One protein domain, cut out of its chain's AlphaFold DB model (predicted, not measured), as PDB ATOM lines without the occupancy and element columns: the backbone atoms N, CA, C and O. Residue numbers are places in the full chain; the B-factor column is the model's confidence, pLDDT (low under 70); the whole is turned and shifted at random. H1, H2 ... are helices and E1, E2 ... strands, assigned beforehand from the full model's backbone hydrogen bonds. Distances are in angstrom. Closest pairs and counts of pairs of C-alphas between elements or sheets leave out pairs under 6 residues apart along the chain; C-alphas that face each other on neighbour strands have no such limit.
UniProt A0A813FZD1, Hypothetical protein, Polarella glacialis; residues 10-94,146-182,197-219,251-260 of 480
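This is residues 10 to 94, 146 to 182, 197 to 219 and 251 to 260 of the 480 residues of the protein "Hypothetical protein" of Polarella glacialis (UniProt A0A813FZD1). A twisted sheet of five antiparallel strands curls round one helix, H3, while the short helix H1 packs on the sheet over E3 and runs along the strands. At one end of the sheet H2 stands up and its residues 85 to 93 stick out; at the other end E1 and E4 make a small two-strand antiparallel sheet. The 155 printed residues include three named helices and seven named strands, in the order E1 H1 E2 E3 E4 E5 H2 E6 E7 H3, a mixed class. The large sheet runs E2, E3, E5, E6, E7. The whole is compact, with a radius of gyration of the C-alphas of 17.3 A and spans of 50 by 35 by 33 A.

E1, residues 12 to 14, is the antiparallel neighbour of E4, residues 51 to 53, with N 13 and O 52 3.0 A apart. H1, residues 15 to 22, is on the large sheet at a height of 9.3 A, over E3, residues 34 to 44, and along the strands, at 9 degrees to E3 on the local plane; their closest C-alphas, Gln 19 and Leu 42, are 6.2 A apart. E2, residues 26 to 31, forms a hairpin with E3, and N 27 and O 37 are 2.9 A apart. E5, residues 57 to 72, is the next neighbour of E3, with N 36 and O 69 at 2.8 A, and bends by 77 degrees at residue 60. H2, residues 74 to 93, stands up from the sheet, its line rising 51 degrees, on the face opposite to H1. E6, residues 148 to 162, is beside E5, with N 64 and O 156 at 2.8 A, and forms a hairpin with E7, residues 170 to 179, with N 155 and O 177 at 2.9 A. The sheet curls round H3, residues 198 to 216, whose Leu 203 has its C-alpha 6.7 A from that of Val 29 in E2, the closest pair of the two. Every O i to N i+4 pair is within hydrogen-bond range in H3, 3 of 4 in H1 and 15 of 16 in H2. H1, H2 and H3 are apart from each other.

E1 begins at C-alpha 12, (157.465, 119.319, 103.868). From first to last C-alpha E3 measures 29.8 A, E5 39.4 A, H2 26.9 A, E6 40.8 A, E7 26.8 A and H3 26.5 A. H3 ends at C-alpha 216, (149.403, 117.867, 95.158).

The C-alphas farthest apart, of Pro 10 and Val 93, lie 56.8 A apart. Residues 95 to 145, 183 to 196 and 220 to 250 are not printed, with C-alpha gaps of 36.9, 15.5 and 34.1 A. Of the links that are printed whole, none is long. Mean pLDDT of the printed part is 75.7; residues 46 to 51, 84 to 94, 180 to 182, 197 to 219 and 251 to 260 are under 70.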
ATOM      1  N   PRO A  10     158.110 125.075 103.434       70.62
ATOM      2  CA  PRO A  10     156.777 124.910 102.866       70.62
ATOM      3  C   PRO A  10     156.759 123.724 101.894       70.62
ATOM      4  O   PRO A  10     157.647 123.583 101.059       70.62
ATOM      5  N   GLY A  11     155.763 122.849 102.046       71.69
ATOM      6  CA  GLY A  11     155.651 121.591 101.300       71.69
ATOM      7  C   GLY A  11     156.179 120.347 102.028       71.69
ATOM      8  O   GLY A  11     155.773 119.248 101.668       71.69
ATOM      9  N   THR A  12     156.986 120.483 103.090       75.50
ATOM     10  CA  THR A  12     157.465 119.319 103.868       75.50
ATOM     11  C   THR A  12     156.372 118.795 104.802       75.50
ATOM     12  O   THR A  12     155.940 119.517 105.702       75.50
ATOM     13  N   TRP A  13     155.960 117.531 104.655       79.19
ATOM     14  CA  TRP A  13     155.015 116.876 105.576       79.19
ATOM     15  C   TRP A  13     155.709 115.811 106.432       79.19
ATOM     16  O   TRP A  13     156.581 115.081 105.961       79.19
ATOM     17  N   THR A  14     155.312 115.707 107.702       84.06
ATOM     18  CA  THR A  14     155.746 114.619 108.593       84.06
ATOM     19  C   THR A  14     154.716 113.492 108.620       84.06
ATOM     20  O   THR A  14     153.525 113.721 108.403       84.06
ATOM     21  N   LEU A  15     155.178 112.281 108.945       81.12
ATOM     22  CA  LEU A  15     154.342 111.095 109.162       81.12
ATOM     23  C   LEU A  15     153.146 111.379 110.086       81.12
ATOM     24  O   LEU A  15     152.006 111.107 109.723       81.12
ATOM     25  N   ALA A  16     153.407 112.015 111.233       83.31
ATOM     26  CA  ALA A  16     152.393 112.352 112.229       83.31
ATOM     27  C   ALA A  16     151.335 113.330 111.692       83.31
ATOM     28  O   ALA A  16     150.149 113.110 111.897       83.31
ATOM     29  N   MET A  17     151.727 114.362 110.930       86.06
ATOM     30  CA  MET A  17     150.773 115.313 110.330       86.06
ATOM     31  C   MET A  17     149.861 114.673 109.274       86.06
ATOM     32  O   MET A  17     148.754 115.159 109.038       86.06
ATOM     33  N   LEU A  18     150.327 113.611 108.611       84.38
ATOM     34  CA  LEU A  18     149.514 112.829 107.683       84.38
ATOM     35  C   LEU A  18     148.589 111.863 108.442       84.38
ATOM     36  O   LEU A  18     147.423 111.731 108.074       84.38
ATOM     37  N   GLN A  19     149.086 111.245 109.517       89.00
ATOM     38  CA  GLN A  19     148.338 110.325 110.374       89.00
ATOM     39  C   GLN A  19     147.201 111.034 111.133       89.00
ATOM     40  O   GLN A  19     146.047 110.677 110.917       89.00
ATOM     41  N   ASP A  20     147.489 112.103 111.890       88.00
ATOM     42  CA  ASP A  20     146.512 112.932 112.635       88.00
ATOM     43  C   ASP A  20     145.349 113.445 111.766       88.00
ATOM     44  O   ASP A  20     144.276 113.783 112.266       88.00
ATOM     45  N   ARG A  21     145.580 113.565 110.454       86.88
ATOM     46  CA  ARG A  21     144.633 114.142 109.497       86.88
ATOM     47  C   ARG A  21     143.842 113.102 108.705       86.88
ATOM     48  O   ARG A  21     142.784 113.436 108.172       86.88
ATOM     49  N   LEU A  22     144.356 111.878 108.593       89.38
ATOM     50  CA  LEU A  22     143.691 110.773 107.901       89.38
ATOM     51  C   LEU A  22     143.024 109.797 108.875       89.38
ATOM     52  O   LEU A  22     141.953 109.291 108.559       89.38
ATOM     53  N   GLU A  23     143.589 109.531 110.052       92.38
ATOM     54  CA  GLU A  23     142.932 108.684 111.050       92.38
ATOM     55  C   GLU A  23     141.630 109.332 111.550       92.38
ATOM     56  O   GLU A  23     141.544 110.530 111.809       92.38
ATOM     57  N   GLY A  24     140.558 108.540 111.615       92.44
ATOM     58  CA  GLY A  24     139.209 109.020 111.913       92.44
ATOM     59  C   GLY A  24     138.469 109.669 110.734       92.44
ATOM     60  O   GLY A  24     137.253 109.856 110.839       92.44
ATOM     61  N   ALA A  25     139.130 109.965 109.605       92.31
ATOM     62  CA  ALA A  25     138.478 110.559 108.439       92.31
ATOM     63  C   ALA A  25     137.363 109.644 107.899       92.31
ATOM     64  O   ALA A  25     137.581 108.457 107.633       92.31
ATOM     65  N   ARG A  26     136.148 110.194 107.751       94.56
ATOM     66  CA  ARG A  26     134.934 109.471 107.332       94.56
ATOM     67  C   ARG A  26     134.375 110.050 106.033       94.56
ATOM     68  O   ARG A  26     133.908 111.182 106.007       94.56
ATOM     69  N   HIS A  27     134.351 109.215 105.002       91.62
ATOM     70  CA  HIS A  27     133.970 109.547 103.631       91.62
ATOM     71  C   HIS A  27     132.658 108.847 103.237       91.62
ATOM     72  O   HIS A  27     132.348 107.782 103.784       91.62
ATOM     73  N   LYS A  28     131.872 109.437 102.322       94.25
ATOM     74  CA  LYS A  28     130.588 108.888 101.841       94.25
ATOM     75  C   LYS A  28     130.719 108.452 100.379       94.25
ATOM     76  O   LYS A  28     130.542 109.243  99.462       94.25
ATOM     77  N   VAL A  29     130.977 107.163 100.200       91.19
ATOM     78  CA  VAL A  29     131.281 106.503  98.921       91.19
ATOM     79  C   VAL A  29     130.027 106.199  98.082       91.19
ATOM     80  O   VAL A  29     130.103 106.056  96.864       91.19
ATOM     81  N   SER A  30     128.856 106.072  98.713       91.19
ATOM     82  CA  SER A  30     127.572 105.854  98.029       91.19
ATOM     83  C   SER A  30     126.424 106.424  98.854       91.19
ATOM     84  O   SER A  30     126.503 106.477 100.081       91.19
ATOM     85  N   GLU A  31     125.338 106.809  98.184       92.75
ATOM     86  CA  GLU A  31     124.117 107.309  98.820       92.75
ATOM     87  C   GLU A  31     123.015 106.257  98.982       92.75
ATOM     88  O   GLU A  31     122.226 106.349  99.918       92.75
ATOM     89  N   GLN A  32     122.919 105.267  98.085       92.25
ATOM     90  CA  GLN A  32     121.831 104.278  98.101       92.25
ATOM     91  C   GLN A  32     122.325 102.859  97.741       92.25
ATOM     92  O   GLN A  32     122.409 102.532  96.557       92.25
ATOM     93  N   PRO A  33     122.611 101.985  98.732       92.12
ATOM     94  CA  PRO A  33     122.656 102.269 100.171       92.12
ATOM     95  C   PRO A  33     123.753 103.274 100.528       92.12
ATOM     96  O   PRO A  33     124.691 103.490  99.753       92.12
ATOM     97  N   GLU A  34     123.657 103.855 101.723       94.69
ATOM     98  CA  GLU A  34     124.715 104.710 102.238       94.69
ATOM     99  C   GLU A  34     125.948 103.867 102.554       94.69
ATOM    100  O   GLU A  34     125.949 103.084 103.504       94.69
ATOM    101  N   VAL A  35     127.007 104.026 101.761       93.00
ATOM    102  CA  VAL A  35     128.313 103.438 102.063       93.00
ATOM    103  C   VAL A  35     129.182 104.538 102.637       93.00
ATOM    104  O   VAL A  35     129.537 105.493 101.950       93.00
ATOM    105  N   TRP A  36     129.547 104.371 103.898       94.62
ATOM    106  CA  TRP A  36     130.516 105.200 104.587       94.62
ATOM    107  C   TRP A  36     131.810 104.419 104.760       94.62
ATOM    108  O   TRP A  36     131.771 103.241 105.117       94.62
ATOM    109  N   VAL A  37     132.957 105.064 104.574       93.75
ATOM    110  CA  VAL A  37     134.257 104.454 104.872       93.75
ATOM    111  C   VAL A  37     135.019 105.341 105.837       93.75
ATOM    112  O   VAL A  37     135.126 106.546 105.638       93.75
ATOM    113  N   THR A  38     135.507 104.744 106.919       94.31
ATOM    114  CA  THR A  38     136.275 105.424 107.960       94.31
ATOM    115  C   THR A  38     137.681 104.852 107.992       94.31
ATOM    116  O   THR A  38     137.851 103.661 108.265       94.31
ATOM    117  N   LEU A  39     138.682 105.688 107.730       94.06
ATOM    118  CA  LEU A  39     140.076 105.360 108.015       94.06
ATOM    119  C   LEU A  39     140.233 105.278 109.542       94.06
ATOM    120  O   LEU A  39     139.740 106.151 110.255       94.06
ATOM    121  N   ARG A  40     140.847 104.214 110.064       94.25
ATOM    122  CA  ARG A  40     141.008 104.023 111.515       94.25
ATOM    123  C   ARG A  40     142.449 104.115 111.972       94.25
ATOM    124  O   ARG A  40     142.744 104.946 112.815       94.25
ATOM    125  N   ASP A  41     143.291 103.263 111.407       92.62
ATOM    126  CA  ASP A  41     144.696 103.137 111.772       92.62
ATOM    127  C   ASP A  41     145.499 103.225 110.469       92.62
ATOM    128  O   ASP A  41     145.157 102.544 109.495       92.62
ATOM    129  N   LEU A  42     146.558 104.023 110.443       91.44
ATOM    130  CA  LEU A  42     147.376 104.281 109.263       91.44
ATOM    131  C   LEU A  42     148.846 104.049 109.628       91.44
ATOM    132  O   LEU A  42     149.567 104.947 110.054       91.44
ATOM    133  N   VAL A  43     149.259 102.784 109.524       89.12
ATOM    134  CA  VAL A  43     150.535 102.279 110.043       89.12
ATOM    135  C   VAL A  43     151.555 102.180 108.912       89.12
ATOM    136  O   VAL A  43     151.287 101.561 107.886       89.12
ATOM    137  N   PHE A  44     152.744 102.735 109.119       86.88
ATOM    138  CA  PHE A  44     153.885 102.607 108.211       86.88
ATOM    139  C   PHE A  44     154.888 101.619 108.811       86.88
ATOM    140  O   PHE A  44     155.142 101.673 110.015       86.88
ATOM    141  N   GLN A  45     155.464 100.724 108.006       80.69
ATOM    142  CA  GLN A  45     156.504  99.817 108.501       80.69
ATOM    143  C   GLN A  45     157.868 100.530 108.550       80.69
ATOM    144  O   GLN A  45     158.380 100.985 107.529       80.69
ATOM    145  N   GLU A  46     158.397 100.655 109.772       63.50
ATOM    146  CA  GLU A  46     159.782 100.984 110.166       63.50
ATOM    147  C   GLU A  46     160.631 101.745 109.130       63.50
ATOM    148  O   GLU A  46     161.614 101.246 108.584       63.50
ATOM    149  N   THR A  47     160.274 103.008 108.898       55.25
ATOM    150  CA  THR A  47     161.095 103.972 108.152       55.25
ATOM    151  C   THR A  47     161.258 105.248 108.973       55.25
ATOM    152  O   THR A  47     160.571 106.255 108.775       55.25
ATOM    153  N   ASP A  48     162.173 105.176 109.945       51.84
ATOM    154  CA  ASP A  48     162.487 106.270 110.862       51.84
ATOM    155  C   ASP A  48     162.783 107.569 110.101       51.84
ATOM    156  O   ASP A  48     163.707 107.667 109.293       51.84
ATOM    157  N   THR A  49     161.999 108.603 110.407       55.34
ATOM    158  CA  THR A  49     162.087 109.951 109.822       55.34
ATOM    159  C   THR A  49     161.783 110.074 108.321       55.34
ATOM    160  O   THR A  49     162.369 110.919 107.641       55.34
ATOM    161  N   LEU A  50     160.769 109.354 107.814       64.25
ATOM    162  CA  LEU A  50     160.079 109.758 106.577       64.25
ATOM    163  C   LEU A  50     159.580 111.217 106.667       64.25
ATOM    164  O   LEU A  50     158.548 111.524 107.272       64.25
ATOM    165  N   LYS A  51     160.331 112.121 106.032       64.19
ATOM    166  CA  LYS A  51     159.864 113.436 105.585       64.19
ATOM    167  C   LYS A  51     159.320 113.262 104.175       64.19
ATOM    168  O   LYS A  51     160.062 112.831 103.294       64.19
ATOM    169  N   PHE A  52     158.059 113.606 103.957       71.75
ATOM    170  CA  PHE A  52     157.476 113.588 102.623       71.75
ATOM    171  C   PHE A  52     157.722 114.926 101.938       71.75
ATOM    172  O   PHE A  52     157.267 115.969 102.417       71.75
ATOM    173  N   ASP A  53     158.420 114.869 100.809       73.75
ATOM    174  CA  ASP A  53     158.302 115.863  99.753       73.75
ATOM    175  C   ASP A  53     157.070 115.494  98.907       73.75
ATOM    176  O   ASP A  53     156.889 114.340  98.516       73.75
ATOM    177  N   LEU A  54     156.182 116.456  98.655       78.56
ATOM    178  CA  LEU A  54     154.982 116.236  97.845       78.56
ATOM    179  C   LEU A  54     155.296 116.116  96.341       78.56
ATOM    180  O   LEU A  54     154.462 115.598  95.591       78.56
ATOM    181  N   ALA A  55     156.472 116.569  95.894       79.38
ATOM    182  CA  ALA A  55     156.944 116.426  94.519       79.38
ATOM    183  C   ALA A  55     157.514 115.025  94.232       79.38
ATOM    184  O   ALA A  55     157.257 114.481  93.159       79.38
ATOM    185  N   LEU A  56     158.239 114.432  95.188       82.69
ATOM    186  CA  LEU A  56     158.925 113.142  95.052       82.69
ATOM    187  C   LEU A  56     158.724 112.294  96.318       82.69
ATOM    188  O   LEU A  56     159.315 112.580  97.359       82.69
ATOM    189  N   PHE A  57     157.951 111.210  96.225       84.25
ATOM    190  CA  PHE A  57     157.761 110.288  97.349       84.25
ATOM    191  C   PHE A  57     157.665 108.823  96.919       84.25
ATOM    192  O   PHE A  57     157.155 108.485  95.854       84.25
ATOM    193  N   ASN A  58     158.127 107.932  97.798       84.50
ATOM    194  CA  ASN A  58     157.991 106.487  97.655       84.50
ATOM    195  C   ASN A  58     157.620 105.905  99.026       84.50
ATOM    196  O   ASN A  58     158.483 105.653  99.865       84.50
ATOM    197  N   VAL A  59     156.317 105.786  99.278       86.75
ATOM    198  CA  VAL A  59     155.764 105.203 100.502       86.75
ATOM    199  C   VAL A  59     155.605 103.710 100.271       86.75
ATOM    200  O   VAL A  59     154.787 103.301  99.447       86.75
ATOM    201  N   LYS A  60     156.370 102.893 100.992       86.88
ATOM    202  CA  LYS A  60     156.233 101.435 100.959       86.88
ATOM    203  C   LYS A  60     155.527 100.929 102.201       86.88
ATOM    204  O   LYS A  60     155.546 101.586 103.240       86.88
ATOM    205  N   ASP A  61     154.894  99.773 102.047       87.25
ATOM    206  CA  ASP A  61     154.247  99.019 103.118       87.25
ATOM    207  C   ASP A  61     153.308  99.862 104.008       87.25
ATOM    208  O   ASP A  61     153.231  99.692 105.228       87.25
ATOM    209  N   LEU A  62     152.567 100.783 103.375       90.00
ATOM    210  CA  LEU A  62     151.554 101.615 104.022       90.00
ATOM    211  C   LEU A  62     150.328 100.756 104.345       90.00
ATOM    212  O   LEU A  62     149.514 100.444 103.474       90.00
ATOM    213  N   PHE A  63     150.186 100.385 105.612       90.94
ATOM    214  CA  PHE A  63     149.141  99.506 106.106       90.94
ATOM    215  C   PHE A  63     147.965 100.302 106.687       90.94
ATOM    216  O   PHE A  63     147.979 100.747 107.838       90.94
ATOM    217  N   VAL A  64     146.907 100.449 105.890       93.06
ATOM    218  CA  VAL A  64     145.695 101.193 106.256       93.06
ATOM    219  C   VAL A  64     144.613 100.229 106.734       93.06
ATOM    220  O   VAL A  64     144.187  99.335 105.998       93.06
ATOM    221  N   LYS A  65     144.118 100.430 107.957       93.38
ATOM    222  CA  LYS A  65     142.919  99.761 108.482       93.38
ATOM    223  C   LYS A  65     141.717 100.671 108.265       93.38
ATOM    224  O   LYS A  65     141.703 101.813 108.723       93.38
ATOM    225  N   THR A  66     140.692 100.160 107.595       94.12
ATOM    226  CA  THR A  66     139.460 100.899 107.306       94.12
ATOM    227  C   THR A  66     138.246 100.156 107.843       94.12
ATOM    228  O   THR A  66     138.233  98.930 107.947       94.12
ATOM    229  N   VAL A  67     137.202 100.900 108.200       94.19
ATOM    230  CA  VAL A  67     135.883 100.337 108.488       94.19
ATOM    231  C   VAL A  67     134.886 100.868 107.477       94.19
ATOM    232  O   VAL A  67     134.630 102.068 107.424       94.19
ATOM    233  N   VAL A  68     134.307  99.955 106.703       93.00
ATOM    234  CA  VAL A  68     133.203 100.245 105.788       93.00
ATOM    235  C   VAL A  68     131.895  99.995 106.532       93.00
ATOM    236  O   VAL A  68     131.637  98.877 106.979       93.00
ATOM    237  N   GLU A  69     131.078 101.033 106.685       94.12
ATOM    238  CA  GLU A  69     129.705 100.966 107.181       94.12
ATOM    239  C   GLU A  69     128.737 101.079 105.999       94.12
ATOM    240  O   GLU A  69     128.633 102.133 105.380       94.12
ATOM    241  N   ILE A  70     128.004 100.002 105.712       93.56
ATOM    242  CA  ILE A  70     126.878 100.021 104.772       93.56
ATOM    243  C   ILE A  70     125.601 100.198 105.596       93.56
ATOM    244  O   ILE A  70     125.283  99.335 106.417       93.56
ATOM    245  N   ALA A  71     124.880 101.298 105.392       93.88
ATOM    246  CA  ALA A  71     123.625 101.626 106.061       93.88
ATOM    247  C   ALA A  71     122.466 101.737 105.056       93.88
ATOM    248  O   ALA A  71     122.619 102.242 103.943       93.88
ATOM    249  N   GLY A  72     121.288 101.244 105.439       93.69
ATOM    250  CA  GLY A  72     120.090 101.259 104.600       93.69
ATOM    251  C   GLY A  72     119.067 100.205 105.016       93.69
ATOM    252  O   GLY A  72     119.114  99.657 106.121       93.69
ATOM    253  N   SER A  73     118.133  99.888 104.121       91.44
ATOM    254  CA  SER A  73     117.250  98.734 104.317       91.44
ATOM    255  C   SER A  73     118.039  97.422 104.243       91.44
ATOM    256  O   SER A  73     118.981  97.293 103.455       91.44
ATOM    257  N   THR A  74     117.598  96.402 104.987       86.75
ATOM    258  CA  THR A  74     118.148  95.035 104.905       86.75
ATOM    259  C   THR A  74     118.233  94.551 103.455       86.75
ATOM    260  O   THR A  74     119.206  93.903 103.077       86.75
ATOM    261  N   ARG A  75     117.249  94.914 102.617       84.81
ATOM    262  CA  ARG A  75     117.208  94.584 101.189       84.81
ATOM    263  C   ARG A  75     118.335  95.242 100.390       84.81
ATOM    264  O   ARG A  75     118.960  94.544  99.605       84.81
ATOM    265  N   GLN A  76     118.621  96.531 100.586       87.75
ATOM    266  CA  GLN A  76     119.728  97.208  99.889       87.75
ATOM    267  C   GLN A  76     121.094  96.651 100.315       87.75
ATOM    268  O   GLN A  76     121.955  96.437  99.468       87.75
ATOM    269  N   ILE A  77     121.285  96.360 101.608       86.25
ATOM    270  CA  ILE A  77     122.533  95.760 102.111       86.25
ATOM    271  C   ILE A  77     122.720  94.346 101.542       86.25
ATOM    272  O   ILE A  77     123.784  94.022 101.018       86.25
ATOM    273  N   VAL A  78     121.677  93.509 101.597       84.44
ATOM    274  CA  VAL A  78     121.697  92.155 101.018       84.44
ATOM    275  C   VAL A  78     121.832  92.194  99.496       84.44
ATOM    276  O   VAL A  78     122.430  91.282  98.943       84.44
ATOM    277  N   GLN A  79     121.352  93.238  98.816       85.88
ATOM    278  CA  GLN A  79     121.580  93.411  97.384       85.88
ATOM    279  C   GLN A  79     123.047  93.749  97.076       85.88
ATOM    280  O   GLN A  79     123.644  93.068  96.254       85.88
ATOM    281  N   VAL A  80     123.667  94.719  97.757       82.94
ATOM    282  CA  VAL A  80     125.082  95.075  97.502       82.94
ATOM    283  C   VAL A  80     126.029  93.897  97.761       82.94
ATOM    284  O   VAL A  80     126.909  93.629  96.947       82.94
ATOM    285  N   LEU A  81     125.821  93.148  98.849       81.69
ATOM    286  CA  LEU A  81     126.607  91.942  99.148       81.69
ATOM    287  C   LEU A  81     126.235  90.765  98.219       81.69
ATOM    288  O   LEU A  81     127.086  89.982  97.796       81.69
ATOM    289  N   GLY A  82     124.945  90.634  97.901       81.94
ATOM    290  CA  GLY A  82     124.367  89.508  97.171       81.94
ATOM    291  C   GLY A  82     124.597  89.549  95.664       81.94
ATOM    292  O   GLY A  82     124.853  88.497  95.084       81.94
ATOM    293  N   ASP A  83     124.574  90.725  95.037       74.06
ATOM    294  CA  ASP A  83     124.859  90.891  93.607       74.06
ATOM    295  C   ASP A  83     126.324  90.503  93.314       74.06
ATOM    296  O   ASP A  83     126.600  89.788  92.346       74.06
ATOM    297  N   GLU A  84     127.272  90.859  94.195       65.31
ATOM    298  CA  GLU A  84     128.679  90.446  94.064       65.31
ATOM    299  C   GLU A  84     128.876  88.938  94.331       65.31
ATOM    300  O   GLU A  84     129.641  88.269  93.623       65.31
ATOM    301  N   ALA A  85     128.155  88.366  95.304       66.06
ATOM    302  CA  ALA A  85     128.155  86.923  95.556       66.06
ATOM    303  C   ALA A  85     127.530  86.120  94.396       66.06
ATOM    304  O   ALA A  85     128.047  85.061  94.030       66.06
ATOM    305  N   ALA A  86     126.457  86.628  93.783       53.66
ATOM    306  CA  ALA A  86     125.775  86.014  92.648       53.66
ATOM    307  C   ALA A  86     126.639  86.038  91.381       53.66
ATOM    308  O   ALA A  86     126.761  85.011  90.714       53.66
ATOM    309  N   LEU A  87     127.310  87.161  91.088       58.69
ATOM    310  CA  LEU A  87     128.292  87.254  90.002       58.69
ATOM    311  C   LEU A  87     129.387  86.184  90.146       58.69
ATOM    312  O   LEU A  87     129.638  85.424  89.214       58.69
ATOM    313  N   LYS A  88     129.963  86.045  91.345       63.03
ATOM    314  CA  LYS A  88     131.006  85.043  91.630       63.03
ATOM    315  C   LYS A  88     130.490  83.602  91.638       63.03
ATOM    316  O   LYS A  88     131.284  82.682  91.448       63.03
ATOM    317  N   LEU A  89     129.191  83.381  91.853       49.81
ATOM    318  CA  LEU A  89     128.570  82.062  91.721       49.81
ATOM    319  C   LEU A  89     128.336  81.699  90.248       49.81
ATOM    320  O   LEU A  89     128.632  80.572  89.867       49.81
ATOM    321  N   ILE A  90     127.897  82.646  89.411       55.41
ATOM    322  CA  ILE A  90     127.793  82.469  87.951       55.41
ATOM    323  C   ILE A  90     129.164  82.100  87.367       55.41
ATOM    324  O   ILE A  90     129.283  81.084  86.679       55.41
ATOM    325  N   ASP A  91     130.204  82.862  87.721       61.97
ATOM    326  CA  ASP A  91     131.574  82.626  87.257       61.97
ATOM    327  C   ASP A  91     132.122  81.260  87.741       61.97
ATOM    328  O   ASP A  91     132.769  80.547  86.977       61.97
ATOM    329  N   LYS A  92     131.826  80.842  88.986       65.50
ATOM    330  CA  LYS A  92     132.270  79.541  89.542       65.50
ATOM    331  C   LYS A  92     131.520  78.321  89.017       65.50
ATOM    332  O   LYS A  92     132.100  77.241  88.982       65.50
ATOM    333  N   VAL A  93     130.242  78.458  88.669       58.50
ATOM    334  CA  VAL A  93     129.436  77.352  88.120       58.50
ATOM    335  C   VAL A  93     129.722  77.160  86.620       58.50
ATOM    336  O   VAL A  93     129.236  76.207  86.019       58.50
ATOM    337  N   GLY A  94     130.548  78.021  86.010       50.94
ATOM    338  CA  GLY A  94     130.913  77.914  84.597       50.94
ATOM    339  C   GLY A  94     129.727  78.168  83.668       50.94
ATOM    340  O   GLY A  94     129.710  77.673  82.543       50.94
ATOM    341  N   GLU A 146     114.064  99.398 109.326       77.75
ATOM    342  CA  GLU A 146     114.629 100.621 108.756       77.75
ATOM    343  C   GLU A 146     115.894 101.041 109.525       77.75
ATOM    344  O   GLU A 146     116.035 100.760 110.717       77.75
ATOM    345  N   GLY A 147     116.846 101.674 108.835       83.31
ATOM    346  CA  GLY A 147     118.098 102.130 109.451       83.31
ATOM    347  C   GLY A 147     119.067 101.016 109.876       83.31
ATOM    348  O   GLY A 147     119.925 101.249 110.726       83.31
ATOM    349  N   SER A 148     118.968  99.805 109.315       89.44
ATOM    350  CA  SER A 148     119.976  98.765 109.556       89.44
ATOM    351  C   SER A 148     121.358  99.214 109.052       89.44
ATOM    352  O   SER A 148     121.460  99.802 107.975       89.44
ATOM    353  N   SER A 149     122.435  98.925 109.793       92.00
ATOM    354  CA  SER A 149     123.803  99.076 109.279       92.00
ATOM    355  C   SER A 149     124.677  97.852 109.557       92.00
ATOM    356  O   SER A 149     124.459  97.087 110.502       92.00
ATOM    357  N   ARG A 150     125.654  97.625 108.677       91.69
ATOM    358  CA  ARG A 150     126.655  96.555 108.765       91.69
ATOM    359  C   ARG A 150     128.042  97.163 108.637       91.69
ATOM    360  O   ARG A 150     128.281  97.952 107.728       91.69
ATOM    361  N   LYS A 151     128.945  96.791 109.549       92.56
ATOM    362  CA  LYS A 151     130.326  97.287 109.585       92.56
ATOM    363  C   LYS A 151     131.302  96.157 109.295       92.56
ATOM    364  O   LYS A 151     131.260  95.125 109.959       92.56
ATOM    365  N   PHE A 152     132.185  96.389 108.336       90.56
ATOM    366  CA  PHE A 152     133.238  95.474 107.914       90.56
ATOM    367  C   PHE A 152     134.580  96.129 108.212       90.56
ATOM    368  O   PHE A 152     134.779  97.285 107.848       90.56
ATOM    369  N   SER A 153     135.488  95.415 108.877       89.69
ATOM    370  CA  SER A 153     136.853  95.897 109.090       89.69
ATOM    371  C   SER A 153     137.742  95.318 107.999       89.69
ATOM    372  O   SER A 153     137.793  94.104 107.810       89.69
ATOM    373  N   ILE A 154     138.425  96.181 107.263       91.38
ATOM    374  CA  ILE A 154     139.314  95.827 106.159       91.38
ATOM    375  C   ILE A 154     140.710  96.337 106.512       91.38
ATOM    376  O   ILE A 154     140.878  97.286 107.283       91.38
ATOM    377  N   SER A 155     141.740  95.677 106.007       90.25
ATOM    378  CA  SER A 155     143.113  96.156 106.115       90.25
ATOM    379  C   SER A 155     143.828  95.933 104.797       90.25
ATOM    380  O   SER A 155     143.714  94.855 104.211       90.25
ATOM    381  N   VAL A 156     144.533  96.954 104.326       90.50
ATOM    382  CA  VAL A 156     145.177  96.965 103.012       90.50
ATOM    383  C   VAL A 156     146.595  97.478 103.154       90.50
ATOM    384  O   VAL A 156     146.817  98.471 103.841       90.50
ATOM    385  N   CYS A 157     147.531  96.818 102.488       89.69
ATOM    386  CA  CYS A 157     148.868  97.337 102.267       89.69
ATOM    387  C   CYS A 157     148.922  98.046 100.907       89.69
ATOM    388  O   CYS A 157     148.525  97.461  99.893       89.69
ATOM    389  N   PHE A 158     149.420  99.278 100.883       91.19
ATOM    390  CA  PHE A 158     149.653 100.055  99.670       91.19
ATOM    391  C   PHE A 158     151.141 100.383  99.513       91.19
ATOM    392  O   PHE A 158     151.839 100.661 100.487       91.19
ATOM    393  N   GLU A 159     151.593 100.434  98.266       88.06
ATOM    394  CA  GLU A 159     152.797 101.160  97.868       88.06
ATOM    395  C   GLU A 159     152.346 102.390  97.062       88.06
ATOM    396  O   GLU A 159     151.592 102.258  96.093       88.06
ATOM    397  N   LEU A 160     152.770 103.587  97.478       89.06
ATOM    398  CA  LEU A 160     152.466 104.863  96.823       89.06
ATOM    399  C   LEU A 160     153.764 105.460  96.270       89.06
ATOM    400  O   LEU A 160     154.643 105.839  97.044       89.06
ATOM    401  N   ALA A 161     153.888 105.580  94.952       87.31
ATOM    402  CA  ALA A 161     155.081 106.123  94.306       87.31
ATOM    403  C   ALA A 161     154.746 107.313  93.400       87.31
ATOM    404  O   ALA A 161     153.819 107.258  92.592       87.31
ATOM    405  N   ARG A 162     155.541 108.377  93.514       88.50
ATOM    406  CA  ARG A 162     155.548 109.528  92.615       88.50
ATOM    407  C   ARG A 162     156.996 109.917  92.335       88.50
ATOM    408  O   ARG A 162     157.686 110.382  93.239       88.50
ATOM    409  N   ASP A 163     157.428 109.736  91.090       88.25
ATOM    410  CA  ASP A 163     158.720 110.227  90.599       88.25
ATOM    411  C   ASP A 163     158.674 111.751  90.374       88.25
ATOM    412  O   ASP A 163     157.597 112.309  90.152       88.25
ATOM    413  N   SER A 164     159.827 112.430  90.376       84.00
ATOM    414  CA  SER A 164     159.926 113.905  90.284       84.00
ATOM    415  C   SER A 164     159.202 114.497  89.073       84.00
ATOM    416  O   SER A 164     158.606 115.571  89.144       84.00
ATOM    417  N   ASP A 165     159.237 113.766  87.963       86.31
ATOM    418  CA  ASP A 165     158.718 114.192  86.667       86.31
ATOM    419  C   ASP A 165     157.272 113.683  86.456       86.31
ATOM    420  O   ASP A 165     156.624 113.980  85.446       86.31
ATOM    421  N   ALA A 166     156.741 112.907  87.413       83.44
ATOM    422  CA  ALA A 166     155.437 112.272  87.328       83.44
ATOM    423  C   ALA A 166     154.300 113.226  87.734       83.44
ATOM    424  O   ALA A 166     154.184 113.715  88.867       83.44
ATOM    425  N   LYS A 167     153.377 113.422  86.788       86.31
ATOM    426  CA  LYS A 167     152.079 114.088  86.998       86.31
ATOM    427  C   LYS A 167     151.007 113.150  87.570       86.31
ATOM    428  O   LYS A 167     149.867 113.568  87.746       86.31
ATOM    429  N   GLU A 168     151.364 111.895  87.821       85.00
ATOM    430  CA  GLU A 168     150.482 110.816  88.258       85.00
ATOM    431  C   GLU A 168     151.102 110.152  89.498       85.00
ATOM    432  O   GLU A 168     152.318 109.965  89.551       85.00
ATOM    433  N   VAL A 169     150.281 109.802  90.493       84.69
ATOM    434  CA  VAL A 169     150.710 108.984  91.639       84.69
ATOM    435  C   VAL A 169     150.377 107.531  91.322       84.69
ATOM    436  O   VAL A 169     149.213 107.191  91.108       84.69
ATOM    437  N   ILE A 170     151.391 106.670  91.297       86.50
ATOM    438  CA  ILE A 170     151.218 105.229  91.125       86.50
ATOM    439  C   ILE A 170     150.814 104.643  92.476       86.50
ATOM    440  O   ILE A 170     151.545 104.765  93.458       86.50
ATOM    441  N   VAL A 171     149.657 103.981  92.517       87.69
ATOM    442  CA  VAL A 171     149.178 103.251  93.696       87.69
ATOM    443  C   VAL A 171     149.116 101.768  93.374       87.69
ATOM    444  O   VAL A 171     148.304 101.322  92.562       87.69
ATOM    445  N   GLN A 172     149.992 101.004  94.017       86.88
ATOM    446  CA  GLN A 172     150.044  99.552  93.935       86.88
ATOM    447  C   GLN A 172     149.418  98.962  95.201       86.88
ATOM    448  O   GLN A 172     149.766  99.328  96.323       86.88
ATOM    449  N   VAL A 173     148.465  98.048  95.020       88.25
ATOM    450  CA  VAL A 173     147.816  97.325  96.121       88.25
ATOM    451  C   VAL A 173     148.596  96.039  96.370       88.25
ATOM    452  O   VAL A 173     148.681  95.196  95.477       88.25
ATOM    453  N   GLY A 174     149.158  95.900  97.569       88.62
ATOM    454  CA  GLY A 174     149.869  94.705  98.014       88.62
ATOM    455  C   GLY A 174     148.901  93.652  98.556       88.62
ATOM    456  O   GLY A 174     148.160  93.012  97.813       88.62
ATOM    457  N   GLU A 175     148.901  93.454  99.875       87.19
ATOM    458  CA  GLU A 175     147.999  92.507 100.538       87.19
ATOM    459  C   GLU A 175     146.702  93.181 101.020       87.19
ATOM    460  O   GLU A 175     146.735  94.254 101.619       87.19
ATOM    461  N   MET A 176     145.554  92.518 100.833       84.38
ATOM    462  CA  MET A 176     144.267  92.902 101.426       84.38
ATOM    463  C   MET A 176     143.740  91.783 102.332       84.38
ATOM    464  O   MET A 176     143.705  90.618 101.935       84.38
ATOM    465  N   ARG A 177     143.248  92.143 103.523       84.44
ATOM    466  CA  ARG A 177     142.554  91.245 104.461       84.44
ATOM    467  C   ARG A 177     141.228  91.856 104.925       84.44
ATOM    468  O   ARG A 177     141.089  93.073 105.000       84.44
ATOM    469  N   SER A 178     140.264  91.007 105.275       83.62
ATOM    470  CA  SER A 178     138.934  91.410 105.756       83.62
ATOM    471  C   SER A 178     138.574  90.678 107.053       83.62
ATOM    472  O   SER A 178     138.395  89.460 107.042       83.62
ATOM    473  N   GLU A 179     138.430  91.410 108.156       79.06
ATOM    474  CA  GLU A 179     137.912  90.906 109.434       79.06
ATOM    475  C   GLU A 179     136.380  91.063 109.477       79.06
ATOM    476  O   GLU A 179     135.834  92.093 109.892       79.06
ATOM    477  N   ALA A 180     135.664  90.018 109.058       65.06
ATOM    478  CA  ALA A 180     134.209  89.944 109.144       65.06
ATOM    479  C   ALA A 180     133.756  89.619 110.584       65.06
ATOM    480  O   ALA A 180     133.435  88.479 110.913       65.06
ATOM    481  N   ARG A 181     133.719  90.627 111.469       56.53
ATOM    482  CA  ARG A 181     133.202  90.453 112.841       56.53
ATOM    483  C   ARG A 181     131.699  90.163 112.835       56.53
ATOM    484  O   ARG A 181     130.873  91.076 112.839       56.53
ATOM    485  N   GLY A 182     131.350  88.880 112.872       47.94
ATOM    486  CA  GLY A 182     129.980  88.415 113.064       47.94
ATOM    487  C   GLY A 182     129.417  88.865 114.413       47.94
ATOM    488  O   GLY A 182     129.677  88.240 115.437       47.94
ATOM    489  N   VAL A 197     134.440  92.376  99.113       54.88
ATOM    490  CA  VAL A 197     135.212  93.594  99.434       54.88
ATOM    491  C   VAL A 197     135.783  94.354  98.219       54.88
ATOM    492  O   VAL A 197     135.805  95.585  98.283       54.88
ATOM    493  N   PRO A 198     136.241  93.719  97.111       54.03
ATOM    494  CA  PRO A 198     137.008  94.412  96.064       54.03
ATOM    495  C   PRO A 198     136.368  95.673  95.464       54.03
ATOM    496  O   PRO A 198     137.082  96.634  95.188       54.03
ATOM    497  N   VAL A 199     135.043  95.703  95.273       54.91
ATOM    498  CA  VAL A 199     134.357  96.858  94.652       54.91
ATOM    499  C   VAL A 199     134.352  98.077  95.578       54.91
ATOM    500  O   VAL A 199     134.653  99.188  95.149       54.91
ATOM    501  N   LEU A 200     134.075  97.863  96.866       55.53
ATOM    502  CA  LEU A 200     134.106  98.915  97.888       55.53
ATOM    503  C   LEU A 200     135.544  99.413  98.118       55.53
ATOM    504  O   LEU A 200     135.756 100.591  98.402       55.53
ATOM    505  N   LEU A 201     136.538  98.540  97.915       60.34
ATOM    506  CA  LEU A 201     137.951  98.908  97.954       60.34
ATOM    507  C   LEU A 201     138.384  99.796  96.784       60.34
ATOM    508  O   LEU A 201     139.172 100.713  96.983       60.34
ATOM    509  N   ALA A 202     137.886  99.536  95.573       57.88
ATOM    510  CA  ALA A 202     138.208 100.347  94.399       57.88
ATOM    511  C   ALA A 202     137.732 101.803  94.562       57.88
ATOM    512  O   ALA A 202     138.403 102.725  94.108       57.88
ATOM    513  N   LEU A 203     136.613 102.011  95.262       57.97
ATOM    514  CA  LEU A 203     136.085 103.341  95.571       57.97
ATOM    515  C   LEU A 203     136.885 104.039  96.688       57.97
ATOM    516  O   LEU A 203     137.241 105.202  96.531       57.97
ATOM    517  N   LEU A 204     137.267 103.315  97.751       60.91
ATOM    518  CA  LEU A 204     138.234 103.804  98.751       60.91
ATOM    519  C   LEU A 204     139.551 104.246  98.090       60.91
ATOM    520  O   LEU A 204     140.087 105.298  98.420       60.91
ATOM    521  N   LEU A 205     140.077 103.437  97.167       62.28
ATOM    522  CA  LEU A 205     141.307 103.728  96.430       62.28
ATOM    523  C   LEU A 205     141.192 105.004  95.598       62.28
ATOM    524  O   LEU A 205     142.124 105.804  95.605       62.28
ATOM    525  N   LEU A 206     140.060 105.210  94.920       62.50
ATOM    526  CA  LEU A 206     139.803 106.437  94.170       62.50
ATOM    527  C   LEU A 206     139.761 107.663  95.092       62.50
ATOM    528  O   LEU A 206     140.440 108.634  94.783       62.50
ATOM    529  N   GLU A 207     139.077 107.611  96.242       62.59
ATOM    530  CA  GLU A 207     139.068 108.742  97.189       62.59
ATOM    531  C   GLU A 207     140.433 108.987  97.860       62.59
ATOM    532  O   GLU A 207     140.808 110.141  98.056       62.59
ATOM    533  N   ILE A 208     141.225 107.950  98.162       60.16
ATOM    534  CA  ILE A 208     142.602 108.126  98.666       60.16
ATOM    535  C   ILE A 208     143.484 108.782  97.592       60.16
ATOM    536  O   ILE A 208     144.201 109.743  97.882       60.16
ATOM    537  N   VAL A 209     143.417 108.309  96.342       62.59
ATOM    538  CA  VAL A 209     144.144 108.905  95.208       62.59
ATOM    539  C   VAL A 209     143.689 110.341  94.956       62.59
ATOM    540  O   VAL A 209     144.532 111.207  94.731       62.59
ATOM    541  N   GLU A 210     142.391 110.625  95.024       64.12
ATOM    542  CA  GLU A 210     141.832 111.967  94.852       64.12
ATOM    543  C   GLU A 210     142.221 112.901  96.004       64.12
ATOM    544  O   GLU A 210     142.562 114.058  95.757       64.12
ATOM    545  N   TYR A 211     142.292 112.409  97.243       64.81
ATOM    546  CA  TYR A 211     142.811 113.171  98.378       64.81
ATOM    547  C   TYR A 211     144.281 113.560  98.161       64.81
ATOM    548  O   TYR A 211     144.610 114.746  98.206       64.81
ATOM    549  N   PHE A 212     145.164 112.609  97.832       59.19
ATOM    550  CA  PHE A 212     146.571 112.921  97.540       59.19
ATOM    551  C   PHE A 212     146.735 113.813  96.294       59.19
ATOM    552  O   PHE A 212     147.546 114.740  96.306       59.19
ATOM    553  N   SER A 213     145.940 113.601  95.241       57.03
ATOM    554  CA  SER A 213     146.021 114.366  93.983       57.03
ATOM    555  C   SER A 213     145.493 115.796  94.121       57.03
ATOM    556  O   SER A 213     146.105 116.735  93.613       57.03
ATOM    557  N   SER A 214     144.382 115.988  94.839       61.16
ATOM    558  CA  SER A 214     143.836 117.315  95.148       61.16
ATOM    559  C   SER A 214     144.706 118.089  96.140       61.16
ATOM    560  O   SER A 214     144.659 119.319  96.150       61.16
ATOM    561  N   PHE A 215     145.539 117.398  96.929       54.19
ATOM    562  CA  PHE A 215     146.561 118.036  97.754       54.19
ATOM    563  C   PHE A 215     147.804 118.432  96.948       54.19
ATOM    564  O   PHE A 215     148.257 119.570  97.057       54.19
ATOM    565  N   ALA A 216     148.305 117.550  96.075       49.69
ATOM    566  CA  ALA A 216     149.403 117.867  95.158       49.69
ATOM    567  C   ALA A 216     149.067 119.062  94.245       49.69
ATOM    568  O   ALA A 216     149.892 119.952  94.061       49.69
ATOM    569  N   GLY A 217     147.827 119.139  93.749       47.84
ATOM    570  CA  GLY A 217     147.331 120.252  92.930       47.84
ATOM    571  C   GLY A 217     147.110 121.585  93.662       47.84
ATOM    572  O   GLY A 217     146.582 122.505  93.045       47.84
ATOM    573  N   ARG A 218     147.467 121.700  94.950       48.12
ATOM    574  CA  ARG A 218     147.455 122.957  95.729       48.12
ATOM    575  C   ARG A 218     148.855 123.495  96.049       48.12
ATOM    576  O   ARG A 218     148.964 124.463  96.795       48.12
ATOM    577  N   VAL A 219     149.908 122.853  95.541       41.38
ATOM    578  CA  VAL A 219     151.301 123.304  95.722       41.38
ATOM    579  C   VAL A 219     151.704 124.327  94.647       41.38
ATOM    580  O   VAL A 219     152.573 125.156  94.899       41.38
ATOM    581  N   LYS A 251     152.245  88.709  89.065       26.53
ATOM    582  CA  LYS A 251     152.765  90.011  88.619       26.53
ATOM    583  C   LYS A 251     151.961  91.119  89.312       26.53
ATOM    584  O   LYS A 251     150.761  90.922  89.507       26.53
ATOM    585  N   PRO A 252     152.583  92.253  89.679       32.06
ATOM    586  CA  PRO A 252     151.866  93.389  90.251       32.06
ATOM    587  C   PRO A 252     150.824  93.956  89.277       32.06
ATOM    588  O   PRO A 252     151.019  93.963  88.059       32.06
ATOM    589  N   LEU A 253     149.715  94.451  89.831       34.91
ATOM    590  CA  LEU A 253     148.710  95.219  89.100       34.91
ATOM    591  C   LEU A 253     149.085  96.703  89.156       34.91
ATOM    592  O   LEU A 253     148.915  97.351  90.186       34.91
ATOM    593  N   HIS A 254     149.584  97.233  88.042       34.75
ATOM    594  CA  HIS A 254     149.872  98.658  87.900       34.75
ATOM    595  C   HIS A 254     148.624  99.415  87.434       34.75
ATOM    596  O   HIS A 254     148.081  99.128  86.364       34.75
ATOM    597  N   PHE A 255     148.204 100.409  88.213       37.03
ATOM    598  CA  PHE A 255     147.179 101.376  87.828       37.03
ATOM    599  C   PHE A 255     147.858 102.681  87.384       37.03
ATOM    600  O   PHE A 255     148.791 103.146  88.033       37.03
ATOM    601  N   VAL A 256     147.402 103.249  86.264       34.59
ATOM    602  CA  VAL A 256     147.956 104.460  85.629       34.59
ATOM    603  C   VAL A 256     146.794 105.422  85.375       34.59
ATOM    604  O   VAL A 256     145.787 105.013  84.789       34.59
ATOM    605  N   TYR A 257     146.890 106.671  85.838       36.28
ATOM    606  CA  TYR A 257     145.776 107.626  85.877       36.28
ATOM    607  C   TYR A 257     145.999 108.771  84.881       36.28
ATOM    608  O   TYR A 257     146.500 109.847  85.204       36.28
ATOM    609  N   ARG A 258     145.582 108.551  83.633       31.25
ATOM    610  CA  ARG A 258     145.882 109.492  82.554       31.25
ATOM    611  C   ARG A 258     144.896 110.661  82.492       31.25
ATOM    612  O   ARG A 258     143.788 110.531  81.968       31.25
ATOM    613  N   ARG A 259     145.319 111.842  82.951       32.47
ATOM    614  CA  ARG A 259     144.559 113.095  82.781       32.47
ATOM    615  C   ARG A 259     144.575 113.535  81.311       32.47
ATOM    616  O   ARG A 259     145.577 114.050  80.820       32.47
ATOM    617  N   HIS A 260     143.460 113.356  80.605       28.66
ATOM    618  CA  HIS A 260     143.308 113.855  79.234       28.66
ATOM    619  C   HIS A 260     143.216 115.395  79.199       28.66
ATOM    620  O   HIS A 260     142.465 115.971  79.991       28.66
TER     621      HIS A 260